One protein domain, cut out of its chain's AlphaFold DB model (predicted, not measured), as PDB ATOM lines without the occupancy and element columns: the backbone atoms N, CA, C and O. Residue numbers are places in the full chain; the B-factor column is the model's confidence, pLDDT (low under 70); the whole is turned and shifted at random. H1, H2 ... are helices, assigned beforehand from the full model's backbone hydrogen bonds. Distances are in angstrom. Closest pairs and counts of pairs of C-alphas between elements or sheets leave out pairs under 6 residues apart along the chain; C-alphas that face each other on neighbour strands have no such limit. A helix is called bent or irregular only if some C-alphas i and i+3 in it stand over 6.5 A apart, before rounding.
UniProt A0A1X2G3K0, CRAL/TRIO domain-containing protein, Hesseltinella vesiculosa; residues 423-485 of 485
ATOM      1  N   ALA A 423     -12.171 -29.356 -15.991       71.12
ATOM      2  CA  ALA A 423     -11.788 -28.035 -16.487       71.12
ATOM      3  C   ALA A 423     -12.351 -27.770 -17.895       71.12
ATOM      4  O   ALA A 423     -12.905 -26.699 -18.142       71.12
ATOM      5  N   THR A 424     -12.275 -28.761 -18.786       74.00
ATOM      6  CA  THR A 424     -12.815 -28.670 -20.153       74.00
ATOM      7  C   THR A 424     -14.339 -28.546 -20.139       74.00
ATOM      8  O   THR A 424     -14.891 -27.704 -20.842       74.00
ATOM      9  N   PHE A 425     -15.021 -29.296 -19.270       77.88
ATOM     10  CA  PHE A 425     -16.469 -29.216 -19.090       77.88
ATOM     11  C   PHE A 425     -16.911 -27.841 -18.573       77.88
ATOM     12  O   PHE A 425     -17.814 -27.224 -19.134       77.88
ATOM     13  N   LYS A 426     -16.226 -27.297 -17.556       72.12
ATOM     14  CA  LYS A 426     -16.513 -25.948 -17.038       72.12
ATOM     15  C   LYS A 426     -16.312 -24.862 -18.099       72.12
ATOM     16  O   LYS A 426     -17.127 -23.945 -18.179       72.12
ATOM     17  N   LEU A 427     -15.268 -24.970 -18.924       75.56
ATOM     18  CA  LEU A 427     -15.029 -24.045 -20.038       75.56
ATOM     19  C   LEU A 427     -16.103 -24.157 -21.126       75.56
ATOM     20  O   LEU A 427     -16.545 -23.132 -21.639       75.56
ATOM     21  N   ALA A 428     -16.563 -25.372 -21.438       73.69
ATOM     22  CA  ALA A 428     -17.643 -25.591 -22.396       73.69
ATOM     23  C   ALA A 428     -18.963 -24.969 -21.911       73.69
ATOM     24  O   ALA A 428     -19.590 -24.214 -22.650       73.69
ATOM     25  N   VAL A 429     -19.339 -25.192 -20.645       75.56
ATOM     26  CA  VAL A 429     -20.542 -24.586 -20.047       75.56
ATOM     27  C   VAL A 429     -20.443 -23.057 -20.046       75.56
ATOM     28  O   VAL A 429     -21.386 -22.382 -20.456       75.56
ATOM     29  N   LEU A 430     -19.295 -22.497 -19.649       76.62
ATOM     30  CA  LEU A 430     -19.084 -21.048 -19.639       76.62
ATOM     31  C   LEU A 430     -19.167 -20.445 -21.052       76.62
ATOM     32  O   LEU A 430     -19.795 -19.404 -21.237       76.62
ATOM     33  N   SER A 431     -18.576 -21.108 -22.051       80.38
ATOM     34  CA  SER A 431     -18.635 -20.688 -23.457       80.38
ATOM     35  C   SER A 431     -20.067 -20.692 -23.989       80.38
ATOM     36  O   SER A 431     -20.472 -19.748 -24.666       80.38
ATOM     37  N   THR A 432     -20.856 -21.718 -23.661       79.19
ATOM     38  CA  THR A 432     -22.269 -21.793 -24.051       79.19
ATOM     39  C   THR A 432     -23.080 -20.682 -23.395       79.19
ATOM     40  O   THR A 432     -23.829 -19.992 -24.082       79.19
ATOM     41  N   LEU A 433     -22.915 -20.457 -22.087       76.88
ATOM     42  CA  LEU A 433     -23.626 -19.389 -21.379       76.88
ATOM     43  C   LEU A 433     -23.274 -18.004 -21.937       76.88
ATOM     44  O   LEU A 433     -24.163 -17.173 -22.123       76.88
ATOM     45  N   LEU A 434     -22.001 -17.770 -22.268       79.38
ATOM     46  CA  LEU A 434     -21.556 -16.529 -22.900       79.38
ATOM     47  C   LEU A 434     -22.155 -16.360 -24.303       79.38
ATOM     48  O   LEU A 434     -22.625 -15.273 -24.636       79.38
ATOM     49  N   TYR A 435     -22.180 -17.424 -25.110       83.19
ATOM     50  CA  TYR A 435     -22.796 -17.408 -26.438       83.19
ATOM     51  C   TYR A 435     -24.297 -17.100 -26.360       83.19
ATOM     52  O   TYR A 435     -24.783 -16.232 -27.084       83.19
ATOM     53  N   VAL A 436     -25.019 -17.750 -25.443       76.25
ATOM     54  CA  VAL A 436     -26.446 -17.500 -25.204       76.25
ATOM     55  C   VAL A 436     -26.675 -16.056 -24.758       76.25
ATOM     56  O   VAL A 436     -27.526 -15.374 -25.326       76.25
ATOM     57  N   GLY A 437     -25.882 -15.551 -23.809       75.50
ATOM     58  CA  GLY A 437     -25.983 -14.168 -23.337       75.50
ATOM     59  C   GLY A 437     -25.726 -13.138 -24.442       75.50
ATOM     60  O   GLY A 437     -26.516 -12.211 -24.622       75.50
ATOM     61  N   LEU A 438     -24.665 -13.322 -25.236       80.44
ATOM     62  CA  LEU A 438     -24.353 -12.455 -26.376       80.44
ATOM     63  C   LEU A 438     -25.429 -12.521 -27.461       80.44
ATOM     64  O   LEU A 438     -25.754 -11.494 -28.055       80.44
ATOM     65  N   ARG A 439     -26.011 -13.702 -27.702       79.56
ATOM     66  CA  ARG A 439     -27.099 -13.856 -28.667       79.56
ATOM     67  C   ARG A 439     -28.358 -13.140 -28.197       79.56
ATOM     68  O   ARG A 439     -28.913 -12.386 -28.981       79.56
ATOM     69  N   ILE A 440     -28.766 -13.290 -26.937       74.50
ATOM     70  CA  ILE A 440     -29.919 -12.563 -26.379       74.50
ATOM     71  C   ILE A 440     -29.706 -11.049 -26.496       74.50
ATOM     72  O   ILE A 440     -30.598 -10.339 -26.952       74.50
ATOM     73  N   LEU A 441     -28.514 -10.547 -26.156       75.62
ATOM     74  CA  LEU A 441     -28.188  -9.125 -26.303       75.62
ATOM     75  C   LEU A 441     -28.243  -8.660 -27.765       75.62
ATOM     76  O   LEU A 441     -28.742  -7.567 -28.037       75.62
ATOM     77  N   TYR A 442     -27.751  -9.477 -28.701       85.12
ATOM     78  CA  TYR A 442     -27.855  -9.200 -30.131       85.12
ATOM     79  C   TYR A 442     -29.318  -9.140 -30.572       85.12
ATOM     80  O   TYR A 442     -29.709  -8.168 -31.205       85.12
ATOM     81  N   GLU A 443     -30.134 -10.120 -30.185       79.00
ATOM     82  CA  GLU A 443     -31.556 -10.202 -30.531       79.00
ATOM     83  C   GLU A 443     -32.358  -9.024 -29.966       79.00
ATOM     84  O   GLU A 443     -33.124  -8.400 -30.692       79.00
ATOM     85  N   VAL A 444     -32.131  -8.641 -28.704       75.69
ATOM     86  CA  VAL A 444     -32.789  -7.477 -28.085       75.69
ATOM     87  C   VAL A 444     -32.399  -6.179 -28.793       75.69
ATOM     88  O   VAL A 444     -33.248  -5.324 -29.038       75.69
ATOM     89  N   ARG A 445     -31.124  -6.020 -29.163       79.31
ATOM     90  CA  ARG A 445     -30.657  -4.827 -29.878       79.31
ATOM     91  C   ARG A 445     -31.148  -4.790 -31.325       79.31
ATOM     92  O   ARG A 445     -31.460  -3.716 -31.831       79.31
ATOM     93  N   MET A 446     -31.227  -5.946 -31.980       80.44
ATOM     94  CA  MET A 446     -31.765  -6.087 -33.333       80.44
ATOM     95  C   MET A 446     -33.276  -5.817 -33.333       80.44
ATOM     96  O   MET A 446     -33.756  -5.092 -34.195       80.44
ATOM     97  N   TYR A 447     -33.992  -6.268 -32.299       76.00
ATOM     98  CA  TYR A 447     -35.395  -5.934 -32.055       76.00
ATOM     99  C   TYR A 447     -35.610  -4.425 -31.888       76.00
ATOM    100  O   TYR A 447     -36.417  -3.848 -32.607       76.00
ATOM    101  N   GLN A 448     -34.842  -3.763 -31.013       76.81
ATOM    102  CA  GLN A 448     -34.914  -2.304 -30.839       76.81
ATOM    103  C   GLN A 448     -34.602  -1.546 -32.136       76.81
ATOM    104  O   GLN A 448     -35.183  -0.498 -32.401       76.81
ATOM    105  N   TYR A 449     -33.677  -2.063 -32.948       80.00
ATOM    106  CA  TYR A 449     -33.344  -1.476 -34.242       80.00
ATOM    107  C   TYR A 449     -34.478  -1.643 -35.261       80.00
ATOM    108  O   TYR A 449     -34.808  -0.681 -35.953       80.00
ATOM    109  N   LEU A 450     -35.069  -2.837 -35.344       75.31
ATOM    110  CA  LEU A 450     -36.164  -3.144 -36.257       75.31
ATOM    111  C   LEU A 450     -37.431  -2.364 -35.906       75.31
ATOM    112  O   LEU A 450     -37.971  -1.722 -36.794       75.31
ATOM    113  N   ASP A 451     -37.837  -2.337 -34.637       75.19
ATOM    114  CA  ASP A 451     -38.998  -1.570 -34.157       75.19
ATOM    115  C   ASP A 451     -38.859  -0.066 -34.461       75.19
ATOM    116  O   ASP A 451     -39.807   0.600 -34.863       75.19
ATOM    117  N   ALA A 452     -37.636   0.470 -34.366       78.50
ATOM    118  CA  ALA A 452     -37.366   1.876 -34.655       78.50
ATOM    119  C   ALA A 452     -37.359   2.239 -36.155       78.50
ATOM    120  O   ALA A 452     -37.462   3.421 -36.480       78.50
ATOM    121  N   HIS A 453     -37.189   1.274 -37.068       79.19
ATOM    122  CA  HIS A 453     -36.975   1.558 -38.500       79.19
ATOM    123  C   HIS A 453     -37.985   0.888 -39.440       79.19
ATOM    124  O   HIS A 453     -38.149   1.335 -40.573       79.19
ATOM    125  N   TRP A 454     -38.657  -0.166 -38.991       67.69
ATOM    126  CA  TRP A 454     -39.667  -0.904 -39.733       67.69
ATOM    127  C   TRP A 454     -40.866  -1.087 -38.808       67.69
ATOM    128  O   TRP A 454     -40.774  -1.801 -37.819       67.69
ATOM    129  N   ASP A 455     -41.979  -0.430 -39.133       73.38
ATOM    130  CA  ASP A 455     -43.253  -0.492 -38.404       73.38
ATOM    131  C   ASP A 455     -43.847  -1.915 -38.510       73.38
ATOM    132  O   ASP A 455     -44.694  -2.220 -39.354       73.38
ATOM    133  N   LEU A 456     -43.262  -2.843 -37.750       72.38
ATOM    134  CA  LEU A 456     -43.509  -4.277 -37.824       72.38
ATOM    135  C   LEU A 456     -44.830  -4.610 -37.139       72.38
ATOM    136  O   LEU A 456     -45.097  -4.229 -35.999       72.38
ATOM    137  N   SER A 457     -45.664  -5.388 -37.830       76.25
ATOM    138  CA  SER A 457     -46.932  -5.829 -37.267       76.25
ATOM    139  C   SER A 457     -46.696  -6.779 -36.083       76.25
ATOM    140  O   SER A 457     -45.748  -7.568 -36.062       76.25
ATOM    141  N   ARG A 458     -47.609  -6.779 -35.101       67.50
ATOM    142  CA  ARG A 458     -47.557  -7.710 -33.951       67.50
ATOM    143  C   ARG A 458     -47.490  -9.192 -34.365       67.50
ATOM    144  O   ARG A 458     -47.037 -10.014 -33.576       67.50
ATOM    145  N   HIS A 459     -47.938  -9.536 -35.576       70.25
ATOM    146  CA  HIS A 459     -47.869 -10.898 -36.114       70.25
ATOM    147  C   HIS A 459     -46.449 -11.294 -36.540       70.25
ATOM    148  O   HIS A 459     -46.011 -12.401 -36.226       70.25
ATOM    149  N   ASP A 460     -45.709 -10.392 -37.181       72.69
ATOM    150  CA  ASP A 460     -44.325 -10.652 -37.596       72.69
ATOM    151  C   ASP A 460     -43.408 -10.802 -36.378       72.69
ATOM    152  O   ASP A 460     -42.524 -11.662 -36.340       72.69
ATOM    153  N   LEU A 461     -43.701 -10.036 -35.323       64.38
ATOM    154  CA  LEU A 461     -43.021 -10.144 -34.039       64.38
ATOM    155  C   LEU A 461     -43.242 -11.507 -33.365       64.38
ATOM    156  O   LEU A 461     -42.312 -12.083 -32.790       64.38
ATOM    157  N   LEU A 462     -44.459 -12.041 -33.458       66.81
ATOM    158  CA  LEU A 462     -44.822 -13.334 -32.885       66.81
ATOM    159  C   LEU A 462     -44.160 -14.495 -33.645       66.81
ATOM    160  O   LEU A 462     -43.642 -15.427 -33.032       66.81
ATOM    161  N   LEU A 463     -44.085 -14.413 -34.976       73.12
ATOM    162  CA  LEU A 463     -43.375 -15.405 -35.791       73.12
ATOM    163  C   LEU A 463     -41.865 -15.393 -35.528       73.12
ATOM    164  O   LEU A 463     -41.246 -16.456 -35.442       73.12
ATOM    165  N   TYR A 464     -41.278 -14.211 -35.330       73.12
ATOM    166  CA  TYR A 464     -39.865 -14.080 -34.984       73.12
ATOM    167  C   TYR A 464     -39.540 -14.688 -33.613       73.12
ATOM    168  O   TYR A 464     -38.581 -15.449 -33.472       73.12
ATOM    169  N   THR A 465     -40.366 -14.405 -32.602       70.06
ATOM    170  CA  THR A 465     -40.189 -14.969 -31.254       70.06
ATOM    171  C   THR A 465     -40.354 -16.487 -31.243       70.06
ATOM    172  O   THR A 465     -39.547 -17.171 -30.611       70.06
ATOM    173  N   ILE A 466     -41.311 -17.036 -31.998       70.56
ATOM    174  CA  ILE A 466     -41.477 -18.490 -32.152       70.56
ATOM    175  C   ILE A 466     -40.261 -19.117 -32.852       70.56
ATOM    176  O   ILE A 466     -39.741 -20.133 -32.383       70.56
ATOM    177  N   GLY A 467     -39.758 -18.510 -33.932       75.25
ATOM    178  CA  GLY A 467     -38.569 -19.000 -34.644       75.25
ATOM    179  C   GLY A 467     -37.298 -18.977 -33.785       75.25
ATOM    180  O   GLY A 467     -36.498 -19.920 -33.814       75.25
ATOM    181  N   SER A 468     -37.140 -17.937 -32.964       72.19
ATOM    182  CA  SER A 468     -36.032 -17.804 -32.012       72.19
ATOM    183  C   SER A 468     -36.108 -18.855 -30.896       72.19
ATOM    184  O   SER A 468     -35.121 -19.540 -30.617       72.19
ATOM    185  N   ALA A 469     -37.298 -19.081 -30.327       65.12
ATOM    186  CA  ALA A 469     -37.518 -20.104 -29.305       65.12
ATOM    187  C   ALA A 469     -37.275 -21.530 -29.835       65.12
ATOM    188  O   ALA A 469     -36.630 -22.337 -29.165       65.12
ATOM    189  N   ALA A 470     -37.716 -21.840 -31.059       68.81
ATOM    190  CA  ALA A 470     -37.465 -23.140 -31.685       68.81
ATOM    191  C   ALA A 470     -35.964 -23.389 -31.925       68.81
ATOM    192  O   ALA A 470     -35.459 -24.484 -31.665       68.81
ATOM    193  N   SER A 471     -35.231 -22.356 -32.350       74.12
ATOM    194  CA  SER A 471     -33.774 -22.424 -32.528       74.12
ATOM    195  C   SER A 471     -33.040 -22.631 -31.196       74.12
ATOM    196  O   SER A 471     -32.039 -23.345 -31.139       74.12
ATOM    197  N   PHE A 472     -33.559 -22.052 -30.110       69.94
ATOM    198  CA  PHE A 472     -33.024 -22.209 -28.759       69.94
ATOM    199  C   PHE A 472     -33.178 -23.641 -28.229       69.94
ATOM    200  O   PHE A 472     -32.224 -24.202 -27.692       69.94
ATOM    201  N   VAL A 473     -34.342 -24.264 -28.450       69.31
ATOM    202  CA  VAL A 473     -34.580 -25.672 -28.089       69.31
ATOM    203  C   VAL A 473     -33.611 -26.586 -28.838       69.31
ATOM    204  O   VAL A 473     -32.949 -27.404 -28.209       69.31
ATOM    205  N   PHE A 474     -33.433 -26.389 -30.148       73.12
ATOM    206  CA  PHE A 474     -32.498 -27.188 -30.954       73.12
ATOM    207  C   PHE A 474     -31.037 -27.091 -30.489       73.12
ATOM    208  O   PHE A 474     -30.304 -28.076 -30.578       73.12
ATOM    209  N   LEU A 475     -30.611 -25.930 -29.983       69.56
ATOM    210  CA  LEU A 475     -29.251 -25.730 -29.472       69.56
ATOM    211  C   LEU A 475     -29.035 -26.329 -28.075       69.56
ATOM    212  O   LEU A 475     -27.916 -26.725 -27.753       69.56
ATOM    213  N   LEU A 476     -30.083 -26.419 -27.250       68.25
ATOM    214  CA  LEU A 476     -30.005 -26.981 -25.899       68.25
ATOM    215  C   LEU A 476     -30.101 -28.507 -25.862       68.25
ATOM    216  O   LEU A 476     -29.521 -29.118 -24.966       68.25
ATOM    217  N   THR A 477     -30.779 -29.131 -26.829       68.69
ATOM    218  CA  THR A 477     -30.951 -30.592 -26.890       68.69
ATOM    219  C   THR A 477     -29.642 -31.381 -26.744       68.69
ATOM    220  O   THR A 477     -29.594 -32.247 -25.873       68.69
ATOM    221  N   PRO A 478     -28.551 -31.110 -27.492       61.50
ATOM    222  CA  PRO A 478     -27.316 -31.887 -27.348       61.50
ATOM    223  C   PRO A 478     -26.622 -31.682 -25.993       61.50
ATOM    224  O   PRO A 478     -25.942 -32.584 -25.515       61.50
ATOM    225  N   ILE A 479     -26.813 -30.527 -25.348       64.31
ATOM    226  CA  ILE A 479     -26.250 -30.231 -24.021       64.31
ATOM    227  C   ILE A 479     -27.021 -30.976 -22.935       64.31
ATOM    228  O   ILE A 479     -26.418 -31.509 -22.011       64.31
ATOM    229  N   LEU A 480     -28.347 -31.036 -23.060       61.62
ATOM    230  CA  LEU A 480     -29.201 -31.804 -22.157       61.62
ATOM    231  C   LEU A 480     -28.953 -33.309 -22.301       61.62
ATOM    232  O   LEU A 480     -28.857 -33.991 -21.290       61.62
ATOM    233  N   VAL A 481     -28.771 -33.812 -23.527       68.44
ATOM    234  CA  VAL A 481     -28.394 -35.215 -23.771       68.44
ATOM    235  C   VAL A 481     -27.034 -35.532 -23.137       68.44
ATOM    236  O   VAL A 481     -26.932 -36.502 -22.399       68.44
ATOM    237  N   ALA A 482     -26.028 -34.670 -23.315       61.03
ATOM    238  CA  ALA A 482     -24.696 -34.851 -22.724       61.03
ATOM    239  C   ALA A 482     -24.615 -34.612 -21.199       61.03
ATOM    240  O   ALA A 482     -23.567 -34.839 -20.606       61.03
ATOM    241  N   LEU A 483     -25.669 -34.074 -20.575       56.66
ATOM    242  CA  LEU A 483     -25.803 -33.960 -19.115       56.66
ATOM    243  C   LEU A 483     -26.499 -35.182 -18.499       56.66
ATOM    244  O   LEU A 483     -26.387 -35.392 -17.292       56.66
ATOM    245  N   VAL A 484     -27.270 -35.914 -19.308       60.53
ATOM    246  CA  VAL A 484     -28.005 -37.121 -18.909       60.53
ATOM    247  C   VAL A 484     -27.155 -38.379 -19.108       60.53
ATOM    248  O   VAL A 484     -27.267 -39.305 -18.305       60.53
ATOM    249  N   GLU A 485     -26.326 -38.411 -20.155       54.69
ATOM    250  CA  GLU A 485     -25.252 -39.401 -20.356       54.69
ATOM    251  C   GLU A 485     -24.035 -39.118 -19.464       54.69
ATOM    252  O   GLU A 485     -23.453 -40.102 -18.947       54.69
TER     253      GLU A 485
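What this domain is: This is residues 423 to 485 of the 485 residues of the protein "CRAL/TRIO domain-containing protein" of Hesseltinella vesiculosa (UniProt A0A1X2G3K0). Two long helices, H1 and H2, run side by side in opposite directions and are joined at one end by a tight link, making a long, narrow U with a gap between its arms. The turn of the U, residues 452 to 460, stands free, and so do residues 480 to 485 at the far end of H2. The printed part has 63 residues, with H1 followed by H2 and no named strand; the class is all helix. It is a loose rod, with a radius of gyration of the C-alphas of 15.2 A and spans of 47 by 18 by 7 A.

Where its parts are: H1 holds residues 423 to 453 and is 44.7 A long from first to last C-alpha, beginning at C-alpha 423 (-11.788, -28.035, -16.487). H2 holds residues 458 to 484 and is 38.4 A long, from C-alpha 458 (-47.557, -7.710, -33.951) to C-alpha 484 (-28.005, -37.121, -18.909). H2 is irregular, but only just: C-alphas 475 and 478 are 6.8 A apart. It has a kink of 33 degrees near residue 478.

How they stand to each other: H1 and H2 are near each other, with no pair of C-alphas within 8 A but 13 pairs within 10 A. They run opposite ways. Each O i to N i+4 pair in H1 is within hydrogen-bond range; in H2, 21 of 23 are.

The domain as a whole: The C-alphas of Ala 423 and Asp 455, the two farthest apart, are 47.2 A apart. The first and last printed C-alphas, of Ala 423 and Glu 485, are 18.0 A apart. The printed part has no cut, and the link from H1 to H2, 4 residues, is tight. The mean pLDDT of the printed part is 72.7; 19 residues are under 70, among them residues 475 to 485.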